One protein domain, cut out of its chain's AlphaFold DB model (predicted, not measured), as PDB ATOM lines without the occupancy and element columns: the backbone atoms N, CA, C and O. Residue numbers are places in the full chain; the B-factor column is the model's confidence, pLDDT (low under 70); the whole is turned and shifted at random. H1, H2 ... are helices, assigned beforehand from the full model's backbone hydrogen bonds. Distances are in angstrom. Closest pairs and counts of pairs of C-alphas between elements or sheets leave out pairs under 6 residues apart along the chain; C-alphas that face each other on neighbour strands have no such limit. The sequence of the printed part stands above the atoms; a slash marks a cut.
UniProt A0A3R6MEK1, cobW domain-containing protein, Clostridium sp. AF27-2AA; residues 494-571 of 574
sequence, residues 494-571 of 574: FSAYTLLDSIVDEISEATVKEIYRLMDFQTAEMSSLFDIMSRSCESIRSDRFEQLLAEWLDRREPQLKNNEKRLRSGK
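AT A GLANCE: This is residues 494 to 571 of the 574 residues of the protein "cobW domain-containing protein" of Clostridium sp. AF27-2AA (UniProt A0A3R6MEK1). H3 and H4 form a helical hairpin, with H2 across its open end and H1 loosely beside H2. At the far end of H5, residues 564 to 571 stick out as an arm. The 78 printed residues include five named helices, H1 to H5, and no named strand: all helix. The whole is only just loose, close to compact, with a radius of gyration of the C-alphas of 14.0 A, spanning 43 by 29 by 25 A.

HOW THE PARTS SIT: H1, residues 496 to 503, is close to but not clearly touching H2, residues 509 to 519; the closest C-alphas, of Ala 496 and Met 519, are 7.5 A apart. H2 touches H3, residues 528 to 536, closest at C-alphas 518 and 530, 6.3 A, at a steep tilt of 55 degrees. H4, residues 544 to 556, touches H3 with residues 544 to 549 alone, closest at C-alphas 545 and 536, 4.9 A; this hairpin has a shallow tilt of 22 degrees, opposite ways. H5, residues 560 to 569, touches no helix. Every O i to N i+4 pair is within hydrogen-bond range except in H3, 4 of 5.

IN THESE COORDINATES: H1 begins at C-alpha 496 (242.351, 291.409, 186.985). H2 measures 15.2 A and H4 18.5 A. H5 ends at C-alpha 569 (210.352, 291.859, 187.847).

THE WHOLE: The printed part has no cut and no long link. Residues 539 to 542 and 558 to 571 have pLDDT under 70.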
ATOM      1  N   PHE A 494     243.121 299.438 187.478       71.44
ATOM      2  CA  PHE A 494     242.701 298.166 188.071       71.44
ATOM      3  C   PHE A 494     243.564 297.000 187.576       71.44
ATOM      4  O   PHE A 494     244.155 297.048 186.497       71.44
ATOM      5  N   SER A 495     243.623 295.930 188.370       74.50
ATOM      6  CA  SER A 495     244.175 294.636 187.957       74.50
ATOM      7  C   SER A 495     243.055 293.609 187.799       74.50
ATOM      8  O   SER A 495     241.978 293.783 188.369       74.50
ATOM      9  N   ALA A 496     243.310 292.511 187.082       77.00
ATOM     10  CA  ALA A 496     242.351 291.409 186.985       77.00
ATOM     11  C   ALA A 496     241.970 290.846 188.371       77.00
ATOM     12  O   ALA A 496     240.808 290.532 188.602       77.00
ATOM     13  N   TYR A 497     242.916 290.813 189.321       79.19
ATOM     14  CA  TYR A 497     242.649 290.414 190.709       79.19
ATOM     15  C   TYR A 497     241.731 291.406 191.423       79.19
ATOM     16  O   TYR A 497     240.812 290.991 192.111       79.19
ATOM     17  N   THR A 498     241.956 292.708 191.238       76.38
ATOM     18  CA  THR A 498     241.129 293.762 191.847       76.38
ATOM     19  C   THR A 498     239.697 293.724 191.316       76.38
ATOM     20  O   THR A 498     238.756 293.900 192.081       76.38
ATOM     21  N   LEU A 499     239.529 293.463 190.015       79.25
ATOM     22  CA  LEU A 499     238.209 293.283 189.417       79.25
ATOM     23  C   LEU A 499     237.524 292.019 189.943       79.25
ATOM     24  O   LEU A 499     236.357 292.083 190.310       79.25
ATOM     25  N   LEU A 500     238.242 290.895 190.022       84.19
ATOM     26  CA  LEU A 500     237.696 289.649 190.556       84.19
ATOM     27  C   LEU A 500     237.256 289.802 192.015       84.19
ATOM     28  O   LEU A 500     236.162 289.375 192.351       84.19
ATOM     29  N   ASP A 501     238.070 290.442 192.852       80.81
ATOM     30  CA  ASP A 501     237.756 290.703 194.262       80.81
ATOM     31  C   ASP A 501     236.470 291.529 194.412       80.81
ATOM     32  O   ASP A 501     235.654 291.254 195.283       80.81
ATOM     33  N   SER A 502     236.228 292.478 193.499       76.06
ATOM     34  CA  SER A 502     235.008 293.295 193.522       76.06
ATOM     35  C   SER A 502     233.724 292.535 193.177       76.06
ATOM     36  O   SER A 502     232.645 293.016 193.506       76.06
ATOM     37  N   ILE A 503     233.832 291.368 192.530       77.31
ATOM     38  CA  ILE A 503     232.685 290.555 192.095       77.31
ATOM     39  C   ILE A 503     232.670 289.156 192.722       77.31
ATOM     40  O   ILE A 503     231.800 288.357 192.394       77.31
ATOM     41  N   VAL A 504     233.636 288.823 193.586       83.50
ATOM     42  CA  VAL A 504     233.858 287.449 194.076       83.50
ATOM     43  C   VAL A 504     232.650 286.902 194.837       83.50
ATOM     44  O   VAL A 504     232.370 285.709 194.754       83.50
ATOM     45  N   ASP A 505     231.903 287.784 195.505       81.12
ATOM     46  CA  ASP A 505     230.684 287.453 196.247       81.12
ATOM     47  C   ASP A 505     229.450 287.286 195.337       81.12
ATOM     48  O   ASP A 505     228.414 286.779 195.771       81.12
ATOM     49  N   GLU A 506     229.541 287.700 194.068       81.19
ATOM     50  CA  GLU A 506     228.446 287.644 193.091       81.19
ATOM     51  C   GLU A 506     228.466 286.363 192.239       81.19
ATOM     52  O   GLU A 506     227.463 286.027 191.609       81.19
ATOM     53  N   ILE A 507     229.581 285.627 192.224       83.50
ATOM     54  CA  ILE A 507     229.816 284.447 191.373       83.50
ATOM     55  C   ILE A 507     230.187 283.212 192.212       83.50
ATOM     56  O   ILE A 507     230.604 283.326 193.360       83.50
ATOM     57  N   SER A 508     230.044 281.996 191.672       86.62
ATOM     58  CA  SER A 508     230.377 280.786 192.437       86.62
ATOM     59  C   SER A 508     231.887 280.580 192.595       86.62
ATOM     60  O   SER A 508     232.692 280.942 191.732       86.62
ATOM     61  N   GLU A 509     232.273 279.861 193.652       84.81
ATOM     62  CA  GLU A 509     233.663 279.457 193.909       84.81
ATOM     63  C   GLU A 509     234.284 278.681 192.727       84.81
ATOM     64  O   GLU A 509     235.492 278.746 192.486       84.81
ATOM     65  N   ALA A 510     233.468 277.953 191.954       85.62
ATOM     66  CA  ALA A 510     233.925 277.237 190.768       85.62
ATOM     67  C   ALA A 510     234.338 278.200 189.642       85.62
ATOM     68  O   ALA A 510     235.394 278.012 189.038       85.62
ATOM     69  N   THR A 511     233.554 279.250 189.397       87.62
ATOM     70  CA  THR A 511     233.873 280.288 188.404       87.62
ATOM     71  C   THR A 511     235.065 281.123 188.840       87.62
ATOM     72  O   THR A 511     235.967 281.360 188.039       87.62
ATOM     73  N   VAL A 512     235.145 281.468 190.126       86.69
ATOM     74  CA  VAL A 512     236.322 282.124 190.712       86.69
ATOM     75  C   VAL A 512     237.588 281.307 190.431       86.69
ATOM     76  O   VAL A 512     238.578 281.856 189.951       86.69
ATOM     77  N   LYS A 513     237.560 279.981 190.635       86.69
ATOM     78  CA  LYS A 513     238.694 279.089 190.323       86.69
ATOM     79  C   LYS A 513     239.045 279.055 188.834       86.69
ATOM     80  O   LYS A 513     240.229 279.026 188.508       86.69
ATOM     81  N   GLU A 514     238.063 279.059 187.935       89.50
ATOM     82  CA  GLU A 514     238.310 279.100 186.483       89.50
ATOM     83  C   GLU A 514     238.933 280.433 186.042       89.50
ATOM     84  O   GLU A 514     239.846 280.427 185.211       89.50
ATOM     85  N   ILE A 515     238.506 281.556 186.631       87.62
ATOM     86  CA  ILE A 515     239.097 282.883 186.400       87.62
ATOM     87  C   ILE A 515     240.525 282.929 186.956       87.62
ATOM     88  O   ILE A 515     241.438 283.354 186.251       87.62
ATOM     89  N   TYR A 516     240.760 282.417 188.170       85.31
ATOM     90  CA  TYR A 516     242.113 282.307 188.725       85.31
ATOM     91  C   TYR A 516     243.034 281.462 187.840       85.31
ATOM     92  O   TYR A 516     244.170 281.863 187.598       85.31
ATOM     93  N   ARG A 517     242.552 280.323 187.319       87.31
ATOM     94  CA  ARG A 517     243.321 279.505 186.366       87.31
ATOM     95  C   ARG A 517     243.635 280.264 185.086       87.31
ATOM     96  O   ARG A 517     244.759 280.166 184.617       87.31
ATOM     97  N   LEU A 518     242.667 281.013 184.549       87.69
ATOM     98  CA  LEU A 518     242.843 281.832 183.347       87.69
ATOM     99  C   LEU A 518     243.890 282.938 183.554       87.69
ATOM    100  O   LEU A 518     244.655 283.241 182.643       87.69
ATOM    101  N   MET A 519     243.928 283.537 184.747       82.38
ATOM    102  CA  MET A 519     244.871 284.600 185.106       82.38
ATOM    103  C   MET A 519     246.304 284.100 185.342       82.38
ATOM    104  O   MET A 519     247.242 284.896 185.274       82.38
ATOM    105  N   ASP A 520     246.490 282.810 185.629       78.06
ATOM    106  CA  ASP A 520     247.807 282.194 185.782       78.06
ATOM    107  C   ASP A 520     248.296 281.634 184.442       78.06
ATOM    108  O   ASP A 520     247.767 280.654 183.921       78.06
ATOM    109  N   PHE A 521     249.363 282.230 183.905       74.06
ATOM    110  CA  PHE A 521     249.969 281.854 182.627       74.06
ATOM    111  C   PHE A 521     250.276 280.353 182.501       74.06
ATOM    112  O   PHE A 521     250.154 279.798 181.414       74.06
ATOM    113  N   GLN A 522     250.660 279.675 183.589       72.88
ATOM    114  CA  GLN A 522     251.003 278.245 183.540       72.88
ATOM    115  C   GLN A 522     249.773 277.345 183.434       72.88
ATOM    116  O   GLN A 522     249.887 276.191 183.022       72.88
ATOM    117  N   THR A 523     248.609 277.850 183.838       79.75
ATOM    118  CA  THR A 523     247.372 277.071 183.912       79.75
ATOM    119  C   THR A 523     246.247 277.628 183.056       79.75
ATOM    120  O   THR A 523     245.168 277.039 183.039       79.75
ATOM    121  N   ALA A 524     246.494 278.724 182.335       83.31
ATOM    122  CA  ALA A 524     245.493 279.424 181.546       83.31
ATOM    123  C   ALA A 524     244.813 278.489 180.546       83.31
ATOM    124  O   ALA A 524     243.592 278.400 180.546       83.31
ATOM    125  N   GLU A 525     245.589 277.701 179.798       84.31
ATOM    126  CA  GLU A 525     245.081 276.725 178.820       84.31
ATOM    127  C   GLU A 525     244.224 275.610 179.443       84.31
ATOM    128  O   GLU A 525     243.436 274.974 178.753       84.31
ATOM    129  N   MET A 526     244.350 275.371 180.753       85.62
ATOM    130  CA  MET A 526     243.519 274.401 181.476       85.62
ATOM    131  C   MET A 526     242.182 274.994 181.945       85.62
ATOM    132  O   MET A 526     241.340 274.263 182.467       85.62
ATOM    133  N   SER A 527     241.989 276.311 181.819       88.25
ATOM    134  CA  SER A 527     240.716 276.970 182.105       88.25
ATOM    135  C   SER A 527     239.763 276.789 180.930       88.25
ATOM    136  O   SER A 527     240.089 277.101 179.790       88.25
ATOM    137  N   SER A 528     238.529 276.384 181.208       87.12
ATOM    138  CA  SER A 528     237.479 276.319 180.185       87.12
ATOM    139  C   SER A 528     237.103 277.698 179.621       87.12
ATOM    140  O   SER A 528     236.521 277.785 178.540       87.12
ATOM    141  N   LEU A 529     237.462 278.784 180.318       86.75
ATOM    142  CA  LEU A 529     237.316 280.157 179.827       86.75
ATOM    143  C   LEU A 529     238.367 280.521 178.766       86.75
ATOM    144  O   LEU A 529     238.125 281.406 177.944       86.75
ATOM    145  N   PHE A 530     239.514 279.832 178.739       85.38
ATOM    146  CA  PHE A 530     240.551 280.062 177.732       85.38
ATOM    147  C   PHE A 530     240.068 279.671 176.334       85.38
ATOM    148  O   PHE A 530     240.276 280.418 175.379       85.38
ATOM    149  N   ASP A 531     239.326 278.565 176.226       83.31
ATOM    150  CA  ASP A 531     238.707 278.131 174.970       83.31
ATOM    151  C   ASP A 531     237.726 279.174 174.417       83.31
ATOM    152  O   ASP A 531     237.676 279.407 173.208       83.31
ATOM    153  N   ILE A 532     236.957 279.827 175.295       84.50
ATOM    154  CA  ILE A 532     236.026 280.900 174.917       84.50
ATOM    155  C   ILE A 532     236.798 282.086 174.353       84.50
ATOM    156  O   ILE A 532     236.463 282.576 173.273       84.50
ATOM    157  N   MET A 533     237.846 282.518 175.059       77.06
ATOM    158  CA  MET A 533     238.701 283.617 174.623       77.06
ATOM    159  C   MET A 533     239.333 283.297 173.263       77.06
ATOM    160  O   MET A 533     239.154 284.064 172.318       77.06
ATOM    161  N   SER A 534     239.959 282.127 173.117       77.81
ATOM    162  CA  SER A 534     240.595 281.697 171.866       77.81
ATOM    163  C   SER A 534     239.609 281.667 170.695       77.81
ATOM    164  O   SER A 534     239.867 282.260 169.648       77.81
ATOM    165  N   ARG A 535     238.435 281.047 170.878       79.50
ATOM    166  CA  ARG A 535     237.398 280.958 169.835       79.50
ATOM    167  C   ARG A 535     236.785 282.308 169.495       79.50
ATOM    168  O   ARG A 535     236.381 282.527 168.353       79.50
ATOM    169  N   SER A 536     236.683 283.215 170.463       75.19
ATOM    170  CA  SER A 536     236.154 284.555 170.213       75.19
ATOM    171  C   SER A 536     237.058 285.366 169.279       75.19
ATOM    172  O   SER A 536     236.549 286.109 168.446       75.19
ATOM    173  N   CYS A 537     238.374 285.137 169.328       70.56
ATOM    174  CA  CYS A 537     239.361 285.816 168.489       70.56
ATOM    175  C   CYS A 537     239.454 285.270 167.052       70.56
ATOM    176  O   CYS A 537     240.170 285.835 166.232       70.56
ATOM    177  N   GLU A 538     238.736 284.194 166.716       72.50
ATOM    178  CA  GLU A 538     238.676 283.641 165.352       72.50
ATOM    179  C   GLU A 538     237.727 284.419 164.424       72.50
ATOM    180  O   GLU A 538     237.605 284.098 163.243       72.50
ATOM    181  N   SER A 539     236.982 285.402 164.941       67.75
ATOM    182  CA  SER A 539     236.045 286.200 164.149       67.75
ATOM    183  C   SER A 539     236.067 287.664 164.557       67.75
ATOM    184  O   SER A 539     236.238 288.000 165.719       67.75
ATOM    185  N   ILE A 540     235.810 288.537 163.584       59.75
ATOM    186  CA  ILE A 540     235.662 289.987 163.781       59.75
ATOM    187  C   ILE A 540     234.306 290.320 164.443       59.75
ATOM    188  O   ILE A 540     234.061 291.452 164.855       59.75
ATOM    189  N   ARG A 541     233.404 289.335 164.570       67.12
ATOM    190  CA  ARG A 541     232.108 289.501 165.234       67.12
ATOM    191  C   ARG A 541     232.282 289.835 166.715       67.12
ATOM    192  O   ARG A 541     232.650 288.979 167.514       67.12
ATOM    193  N   SER A 542     231.952 291.072 167.073       63.31
ATOM    194  CA  SER A 542     232.081 291.600 168.433       63.31
ATOM    195  C   SER A 542     231.218 290.871 169.464       63.31
ATOM    196  O   SER A 542     231.605 290.804 170.624       63.31
ATOM    197  N   ASP A 543     230.090 290.300 169.037       70.06
ATOM    198  CA  ASP A 543     229.118 289.601 169.883       70.06
ATOM    199  C   ASP A 543     229.488 288.136 170.169       70.06
ATOM    200  O   ASP A 543     228.876 287.489 171.018       70.06
ATOM    201  N   ARG A 544     230.495 287.582 169.477       76.94
ATOM    202  CA  ARG A 544     230.859 286.160 169.598       76.94
ATOM    203  C   ARG A 544     231.383 285.815 170.990       76.94
ATOM    204  O   ARG A 544     231.068 284.748 171.511       76.94
ATOM    205  N   PHE A 545     232.174 286.705 171.593       76.69
ATOM    206  CA  PHE A 545     232.646 286.522 172.967       76.69
ATOM    207  C   PHE A 545     231.471 286.489 173.950       76.69
ATOM    208  O   PHE A 545     231.366 285.569 174.754       76.69
ATOM    209  N   GLU A 546     230.560 287.455 173.833       75.94
ATOM    210  CA  GLU A 546     229.387 287.601 174.699       75.94
ATOM    211  C   GLU A 546     228.456 286.384 174.592       75.94
ATOM    212  O   GLU A 546     227.992 285.875 175.608       75.94
ATOM    213  N   GLN A 547     228.247 285.858 173.379       82.56
ATOM    214  CA  GLN A 547     227.463 284.642 173.136       82.56
ATOM    215  C   GLN A 547     228.089 283.404 173.783       82.56
ATOM    216  O   GLN A 547     227.419 282.693 174.530       82.56
ATOM    217  N   LEU A 548     229.377 283.155 173.530       84.12
ATOM    218  CA  LEU A 548     230.075 281.989 174.078       84.12
ATOM    219  C   LEU A 548     230.185 282.056 175.607       84.12
ATOM    220  O   LEU A 548     230.044 281.037 176.283       84.12
ATOM    221  N   LEU A 549     230.403 283.255 176.157       83.44
ATOM    222  CA  LEU A 549     230.419 283.477 177.598       83.44
ATOM    223  C   LEU A 549     229.031 283.258 178.209       83.44
ATOM    224  O   LEU A 549     228.931 282.597 179.239       83.44
ATOM    225  N   ALA A 550     227.962 283.742 177.570       82.38
ATOM    226  CA  ALA A 550     226.591 283.514 178.025       82.38
ATOM    227  C   ALA A 550     226.229 282.020 178.022       82.38
ATOM    228  O   ALA A 550     225.687 281.520 179.003       82.38
ATOM    229  N   GLU A 551     226.592 281.277 176.972       85.94
ATOM    230  CA  GLU A 551     226.403 279.819 176.925       85.94
ATOM    231  C   GLU A 551     227.181 279.086 178.026       85.94
ATOM    232  O   GLU A 551     226.704 278.089 178.576       85.94
ATOM    233  N   TRP A 552     228.385 279.559 178.349       88.44
ATOM    234  CA  TRP A 552     229.198 278.990 179.420       88.44
ATOM    235  C   TRP A 552     228.606 279.282 180.803       88.44
ATOM    236  O   TRP A 552     228.450 278.357 181.607       88.44
ATOM    237  N   LEU A 553     228.206 280.534 181.052       83.69
ATOM    238  CA  LEU A 553     227.541 280.958 182.286       83.69
ATOM    239  C   LEU A 553     226.219 280.210 182.478       83.69
ATOM    240  O   LEU A 553     225.938 279.736 183.572       83.69
ATOM    241  N   ASP A 554     225.455 279.988 181.412       82.00
ATOM    242  CA  ASP A 554     224.196 279.239 181.454       82.00
ATOM    243  C   ASP A 554     224.353 277.803 181.953       82.00
ATOM    244  O   ASP A 554     223.447 277.255 182.583       82.00
ATOM    245  N   ARG A 555     225.505 277.188 181.677       82.12
ATOM    246  CA  ARG A 555     225.800 275.813 182.085       82.12
ATOM    247  C   ARG A 555     226.380 275.719 183.492       82.12
ATOM    248  O   ARG A 555     226.236 274.668 184.112       82.12
ATOM    249  N   ARG A 556     227.070 276.760 183.978       79.00
ATOM    250  CA  ARG A 556     227.873 276.699 185.218       79.00
ATOM    251  C   ARG A 556     227.433 277.647 186.332       79.00
ATOM    252  O   ARG A 556     227.730 277.377 187.489       79.00
ATOM    253  N   GLU A 557     226.686 278.692 186.004       73.56
ATOM    254  CA  GLU A 557     226.160 279.704 186.926       73.56
ATOM    255  C   GLU A 557     224.643 279.927 186.746       73.56
ATOM    256  O   GLU A 557     224.184 281.058 186.549       73.56
ATOM    257  N   PRO A 558     223.799 278.879 186.827       66.50
ATOM    258  CA  PRO A 558     222.355 279.019 186.611       66.50
ATOM    259  C   PRO A 558     221.677 279.965 187.625       66.50
ATOM    260  O   PRO A 558     220.620 280.530 187.336       66.50
ATOM    261  N   GLN A 559     222.288 280.175 188.798       62.66
ATOM    262  CA  GLN A 559     221.841 281.107 189.840       62.66
ATOM    263  C   GLN A 559     221.935 282.600 189.462       62.66
ATOM    264  O   GLN A 559     221.072 283.368 189.894       62.66
ATOM    265  N   LEU A 560     222.891 283.017 188.620       62.28
ATOM    266  CA  LEU A 560     223.042 284.424 188.200       62.28
ATOM    267  C   LEU A 560     221.811 284.923 187.417       62.28
ATOM    268  O   LEU A 560     221.339 286.045 187.615       62.28
ATOM    269  N   LYS A 561     221.186 284.042 186.621       52.88
ATOM    270  CA  LYS A 561     219.942 284.314 185.871       52.88
ATOM    271  C   LYS A 561     218.731 284.641 186.752       52.88
ATOM    272  O   LYS A 561     217.835 285.373 186.321       52.88
ATOM    273  N   ASN A 562     218.661 284.090 187.966       48.25
ATOM    274  CA  ASN A 562     217.527 284.322 188.868       48.25
ATOM    275  C   ASN A 562     217.576 285.714 189.515       48.25
ATOM    276  O   ASN A 562     216.518 286.281 189.798       48.25
ATOM    277  N   ASN A 563     218.768 286.295 189.673       47.25
ATOM    278  CA  ASN A 563     218.933 287.659 190.173       47.25
ATOM    279  C   ASN A 563     218.583 288.707 189.101       47.25
ATOM    280  O   ASN A 563     217.820 289.626 189.398       47.25
ATOM    281  N   GLU A 564     218.979 288.520 187.834       45.22
ATOM    282  CA  GLU A 564     218.550 289.406 186.732       45.22
ATOM    283  C   GLU A 564     217.029 289.374 186.487       45.22
ATOM    284  O   GLU A 564     216.402 290.412 186.248       45.22
ATOM    285  N   LYS A 565     216.393 288.195 186.587       41.94
ATOM    286  CA  LYS A 565     214.927 288.073 186.489       41.94
ATOM    287  C   LYS A 565     214.201 288.710 187.678       41.94
ATOM    288  O   LYS A 565     213.126 289.279 187.474       41.94
ATOM    289  N   ARG A 566     214.766 288.672 188.891       36.84
ATOM    290  CA  ARG A 566     214.233 289.392 190.069       36.84
ATOM    291  C   ARG A 566     214.360 290.912 189.926       36.84
ATOM    292  O   ARG A 566     213.397 291.621 190.196       36.84
ATOM    293  N   LEU A 567     215.480 291.412 189.403       38.94
ATOM    294  CA  LEU A 567     215.693 292.842 189.135       38.94
ATOM    295  C   LEU A 567     214.778 293.390 188.024       38.94
ATOM    296  O   LEU A 567     214.275 294.508 188.133       38.94
ATOM    297  N   ARG A 568     214.480 292.598 186.983       38.16
ATOM    298  CA  ARG A 568     213.515 292.987 185.931       38.16
ATOM    299  C   ARG A 568     212.047 292.870 186.356       38.16
ATOM    300  O   ARG A 568     211.212 293.592 185.816       38.16
ATOM    301  N   SER A 569     211.719 291.998 187.311       37.06
ATOM    302  CA  SER A 569     210.352 291.859 187.847       37.06
ATOM    303  C   SER A 569     210.033 292.838 188.984       37.06
ATOM    304  O   SER A 569     208.861 293.127 189.198       37.06
ATOM    305  N   GLY A 570     211.042 293.428 189.635       37.84
ATOM    306  CA  GLY A 570     210.877 294.473 190.656       37.84
ATOM    307  C   GLY A 570     210.598 295.894 190.137       37.84
ATOM    308  O   GLY A 570     210.390 296.790 190.944       37.84
ATOM    309  N   LYS A 571     210.574 296.132 188.813       39.69
ATOM    310  CA  LYS A 571     210.270 297.449 188.199       39.69
ATOM    311  C   LYS A 571     208.834 297.588 187.662       39.69
ATOM    312  O   LYS A 571     208.555 298.467 186.848       39.69
TER     313      LYS A 571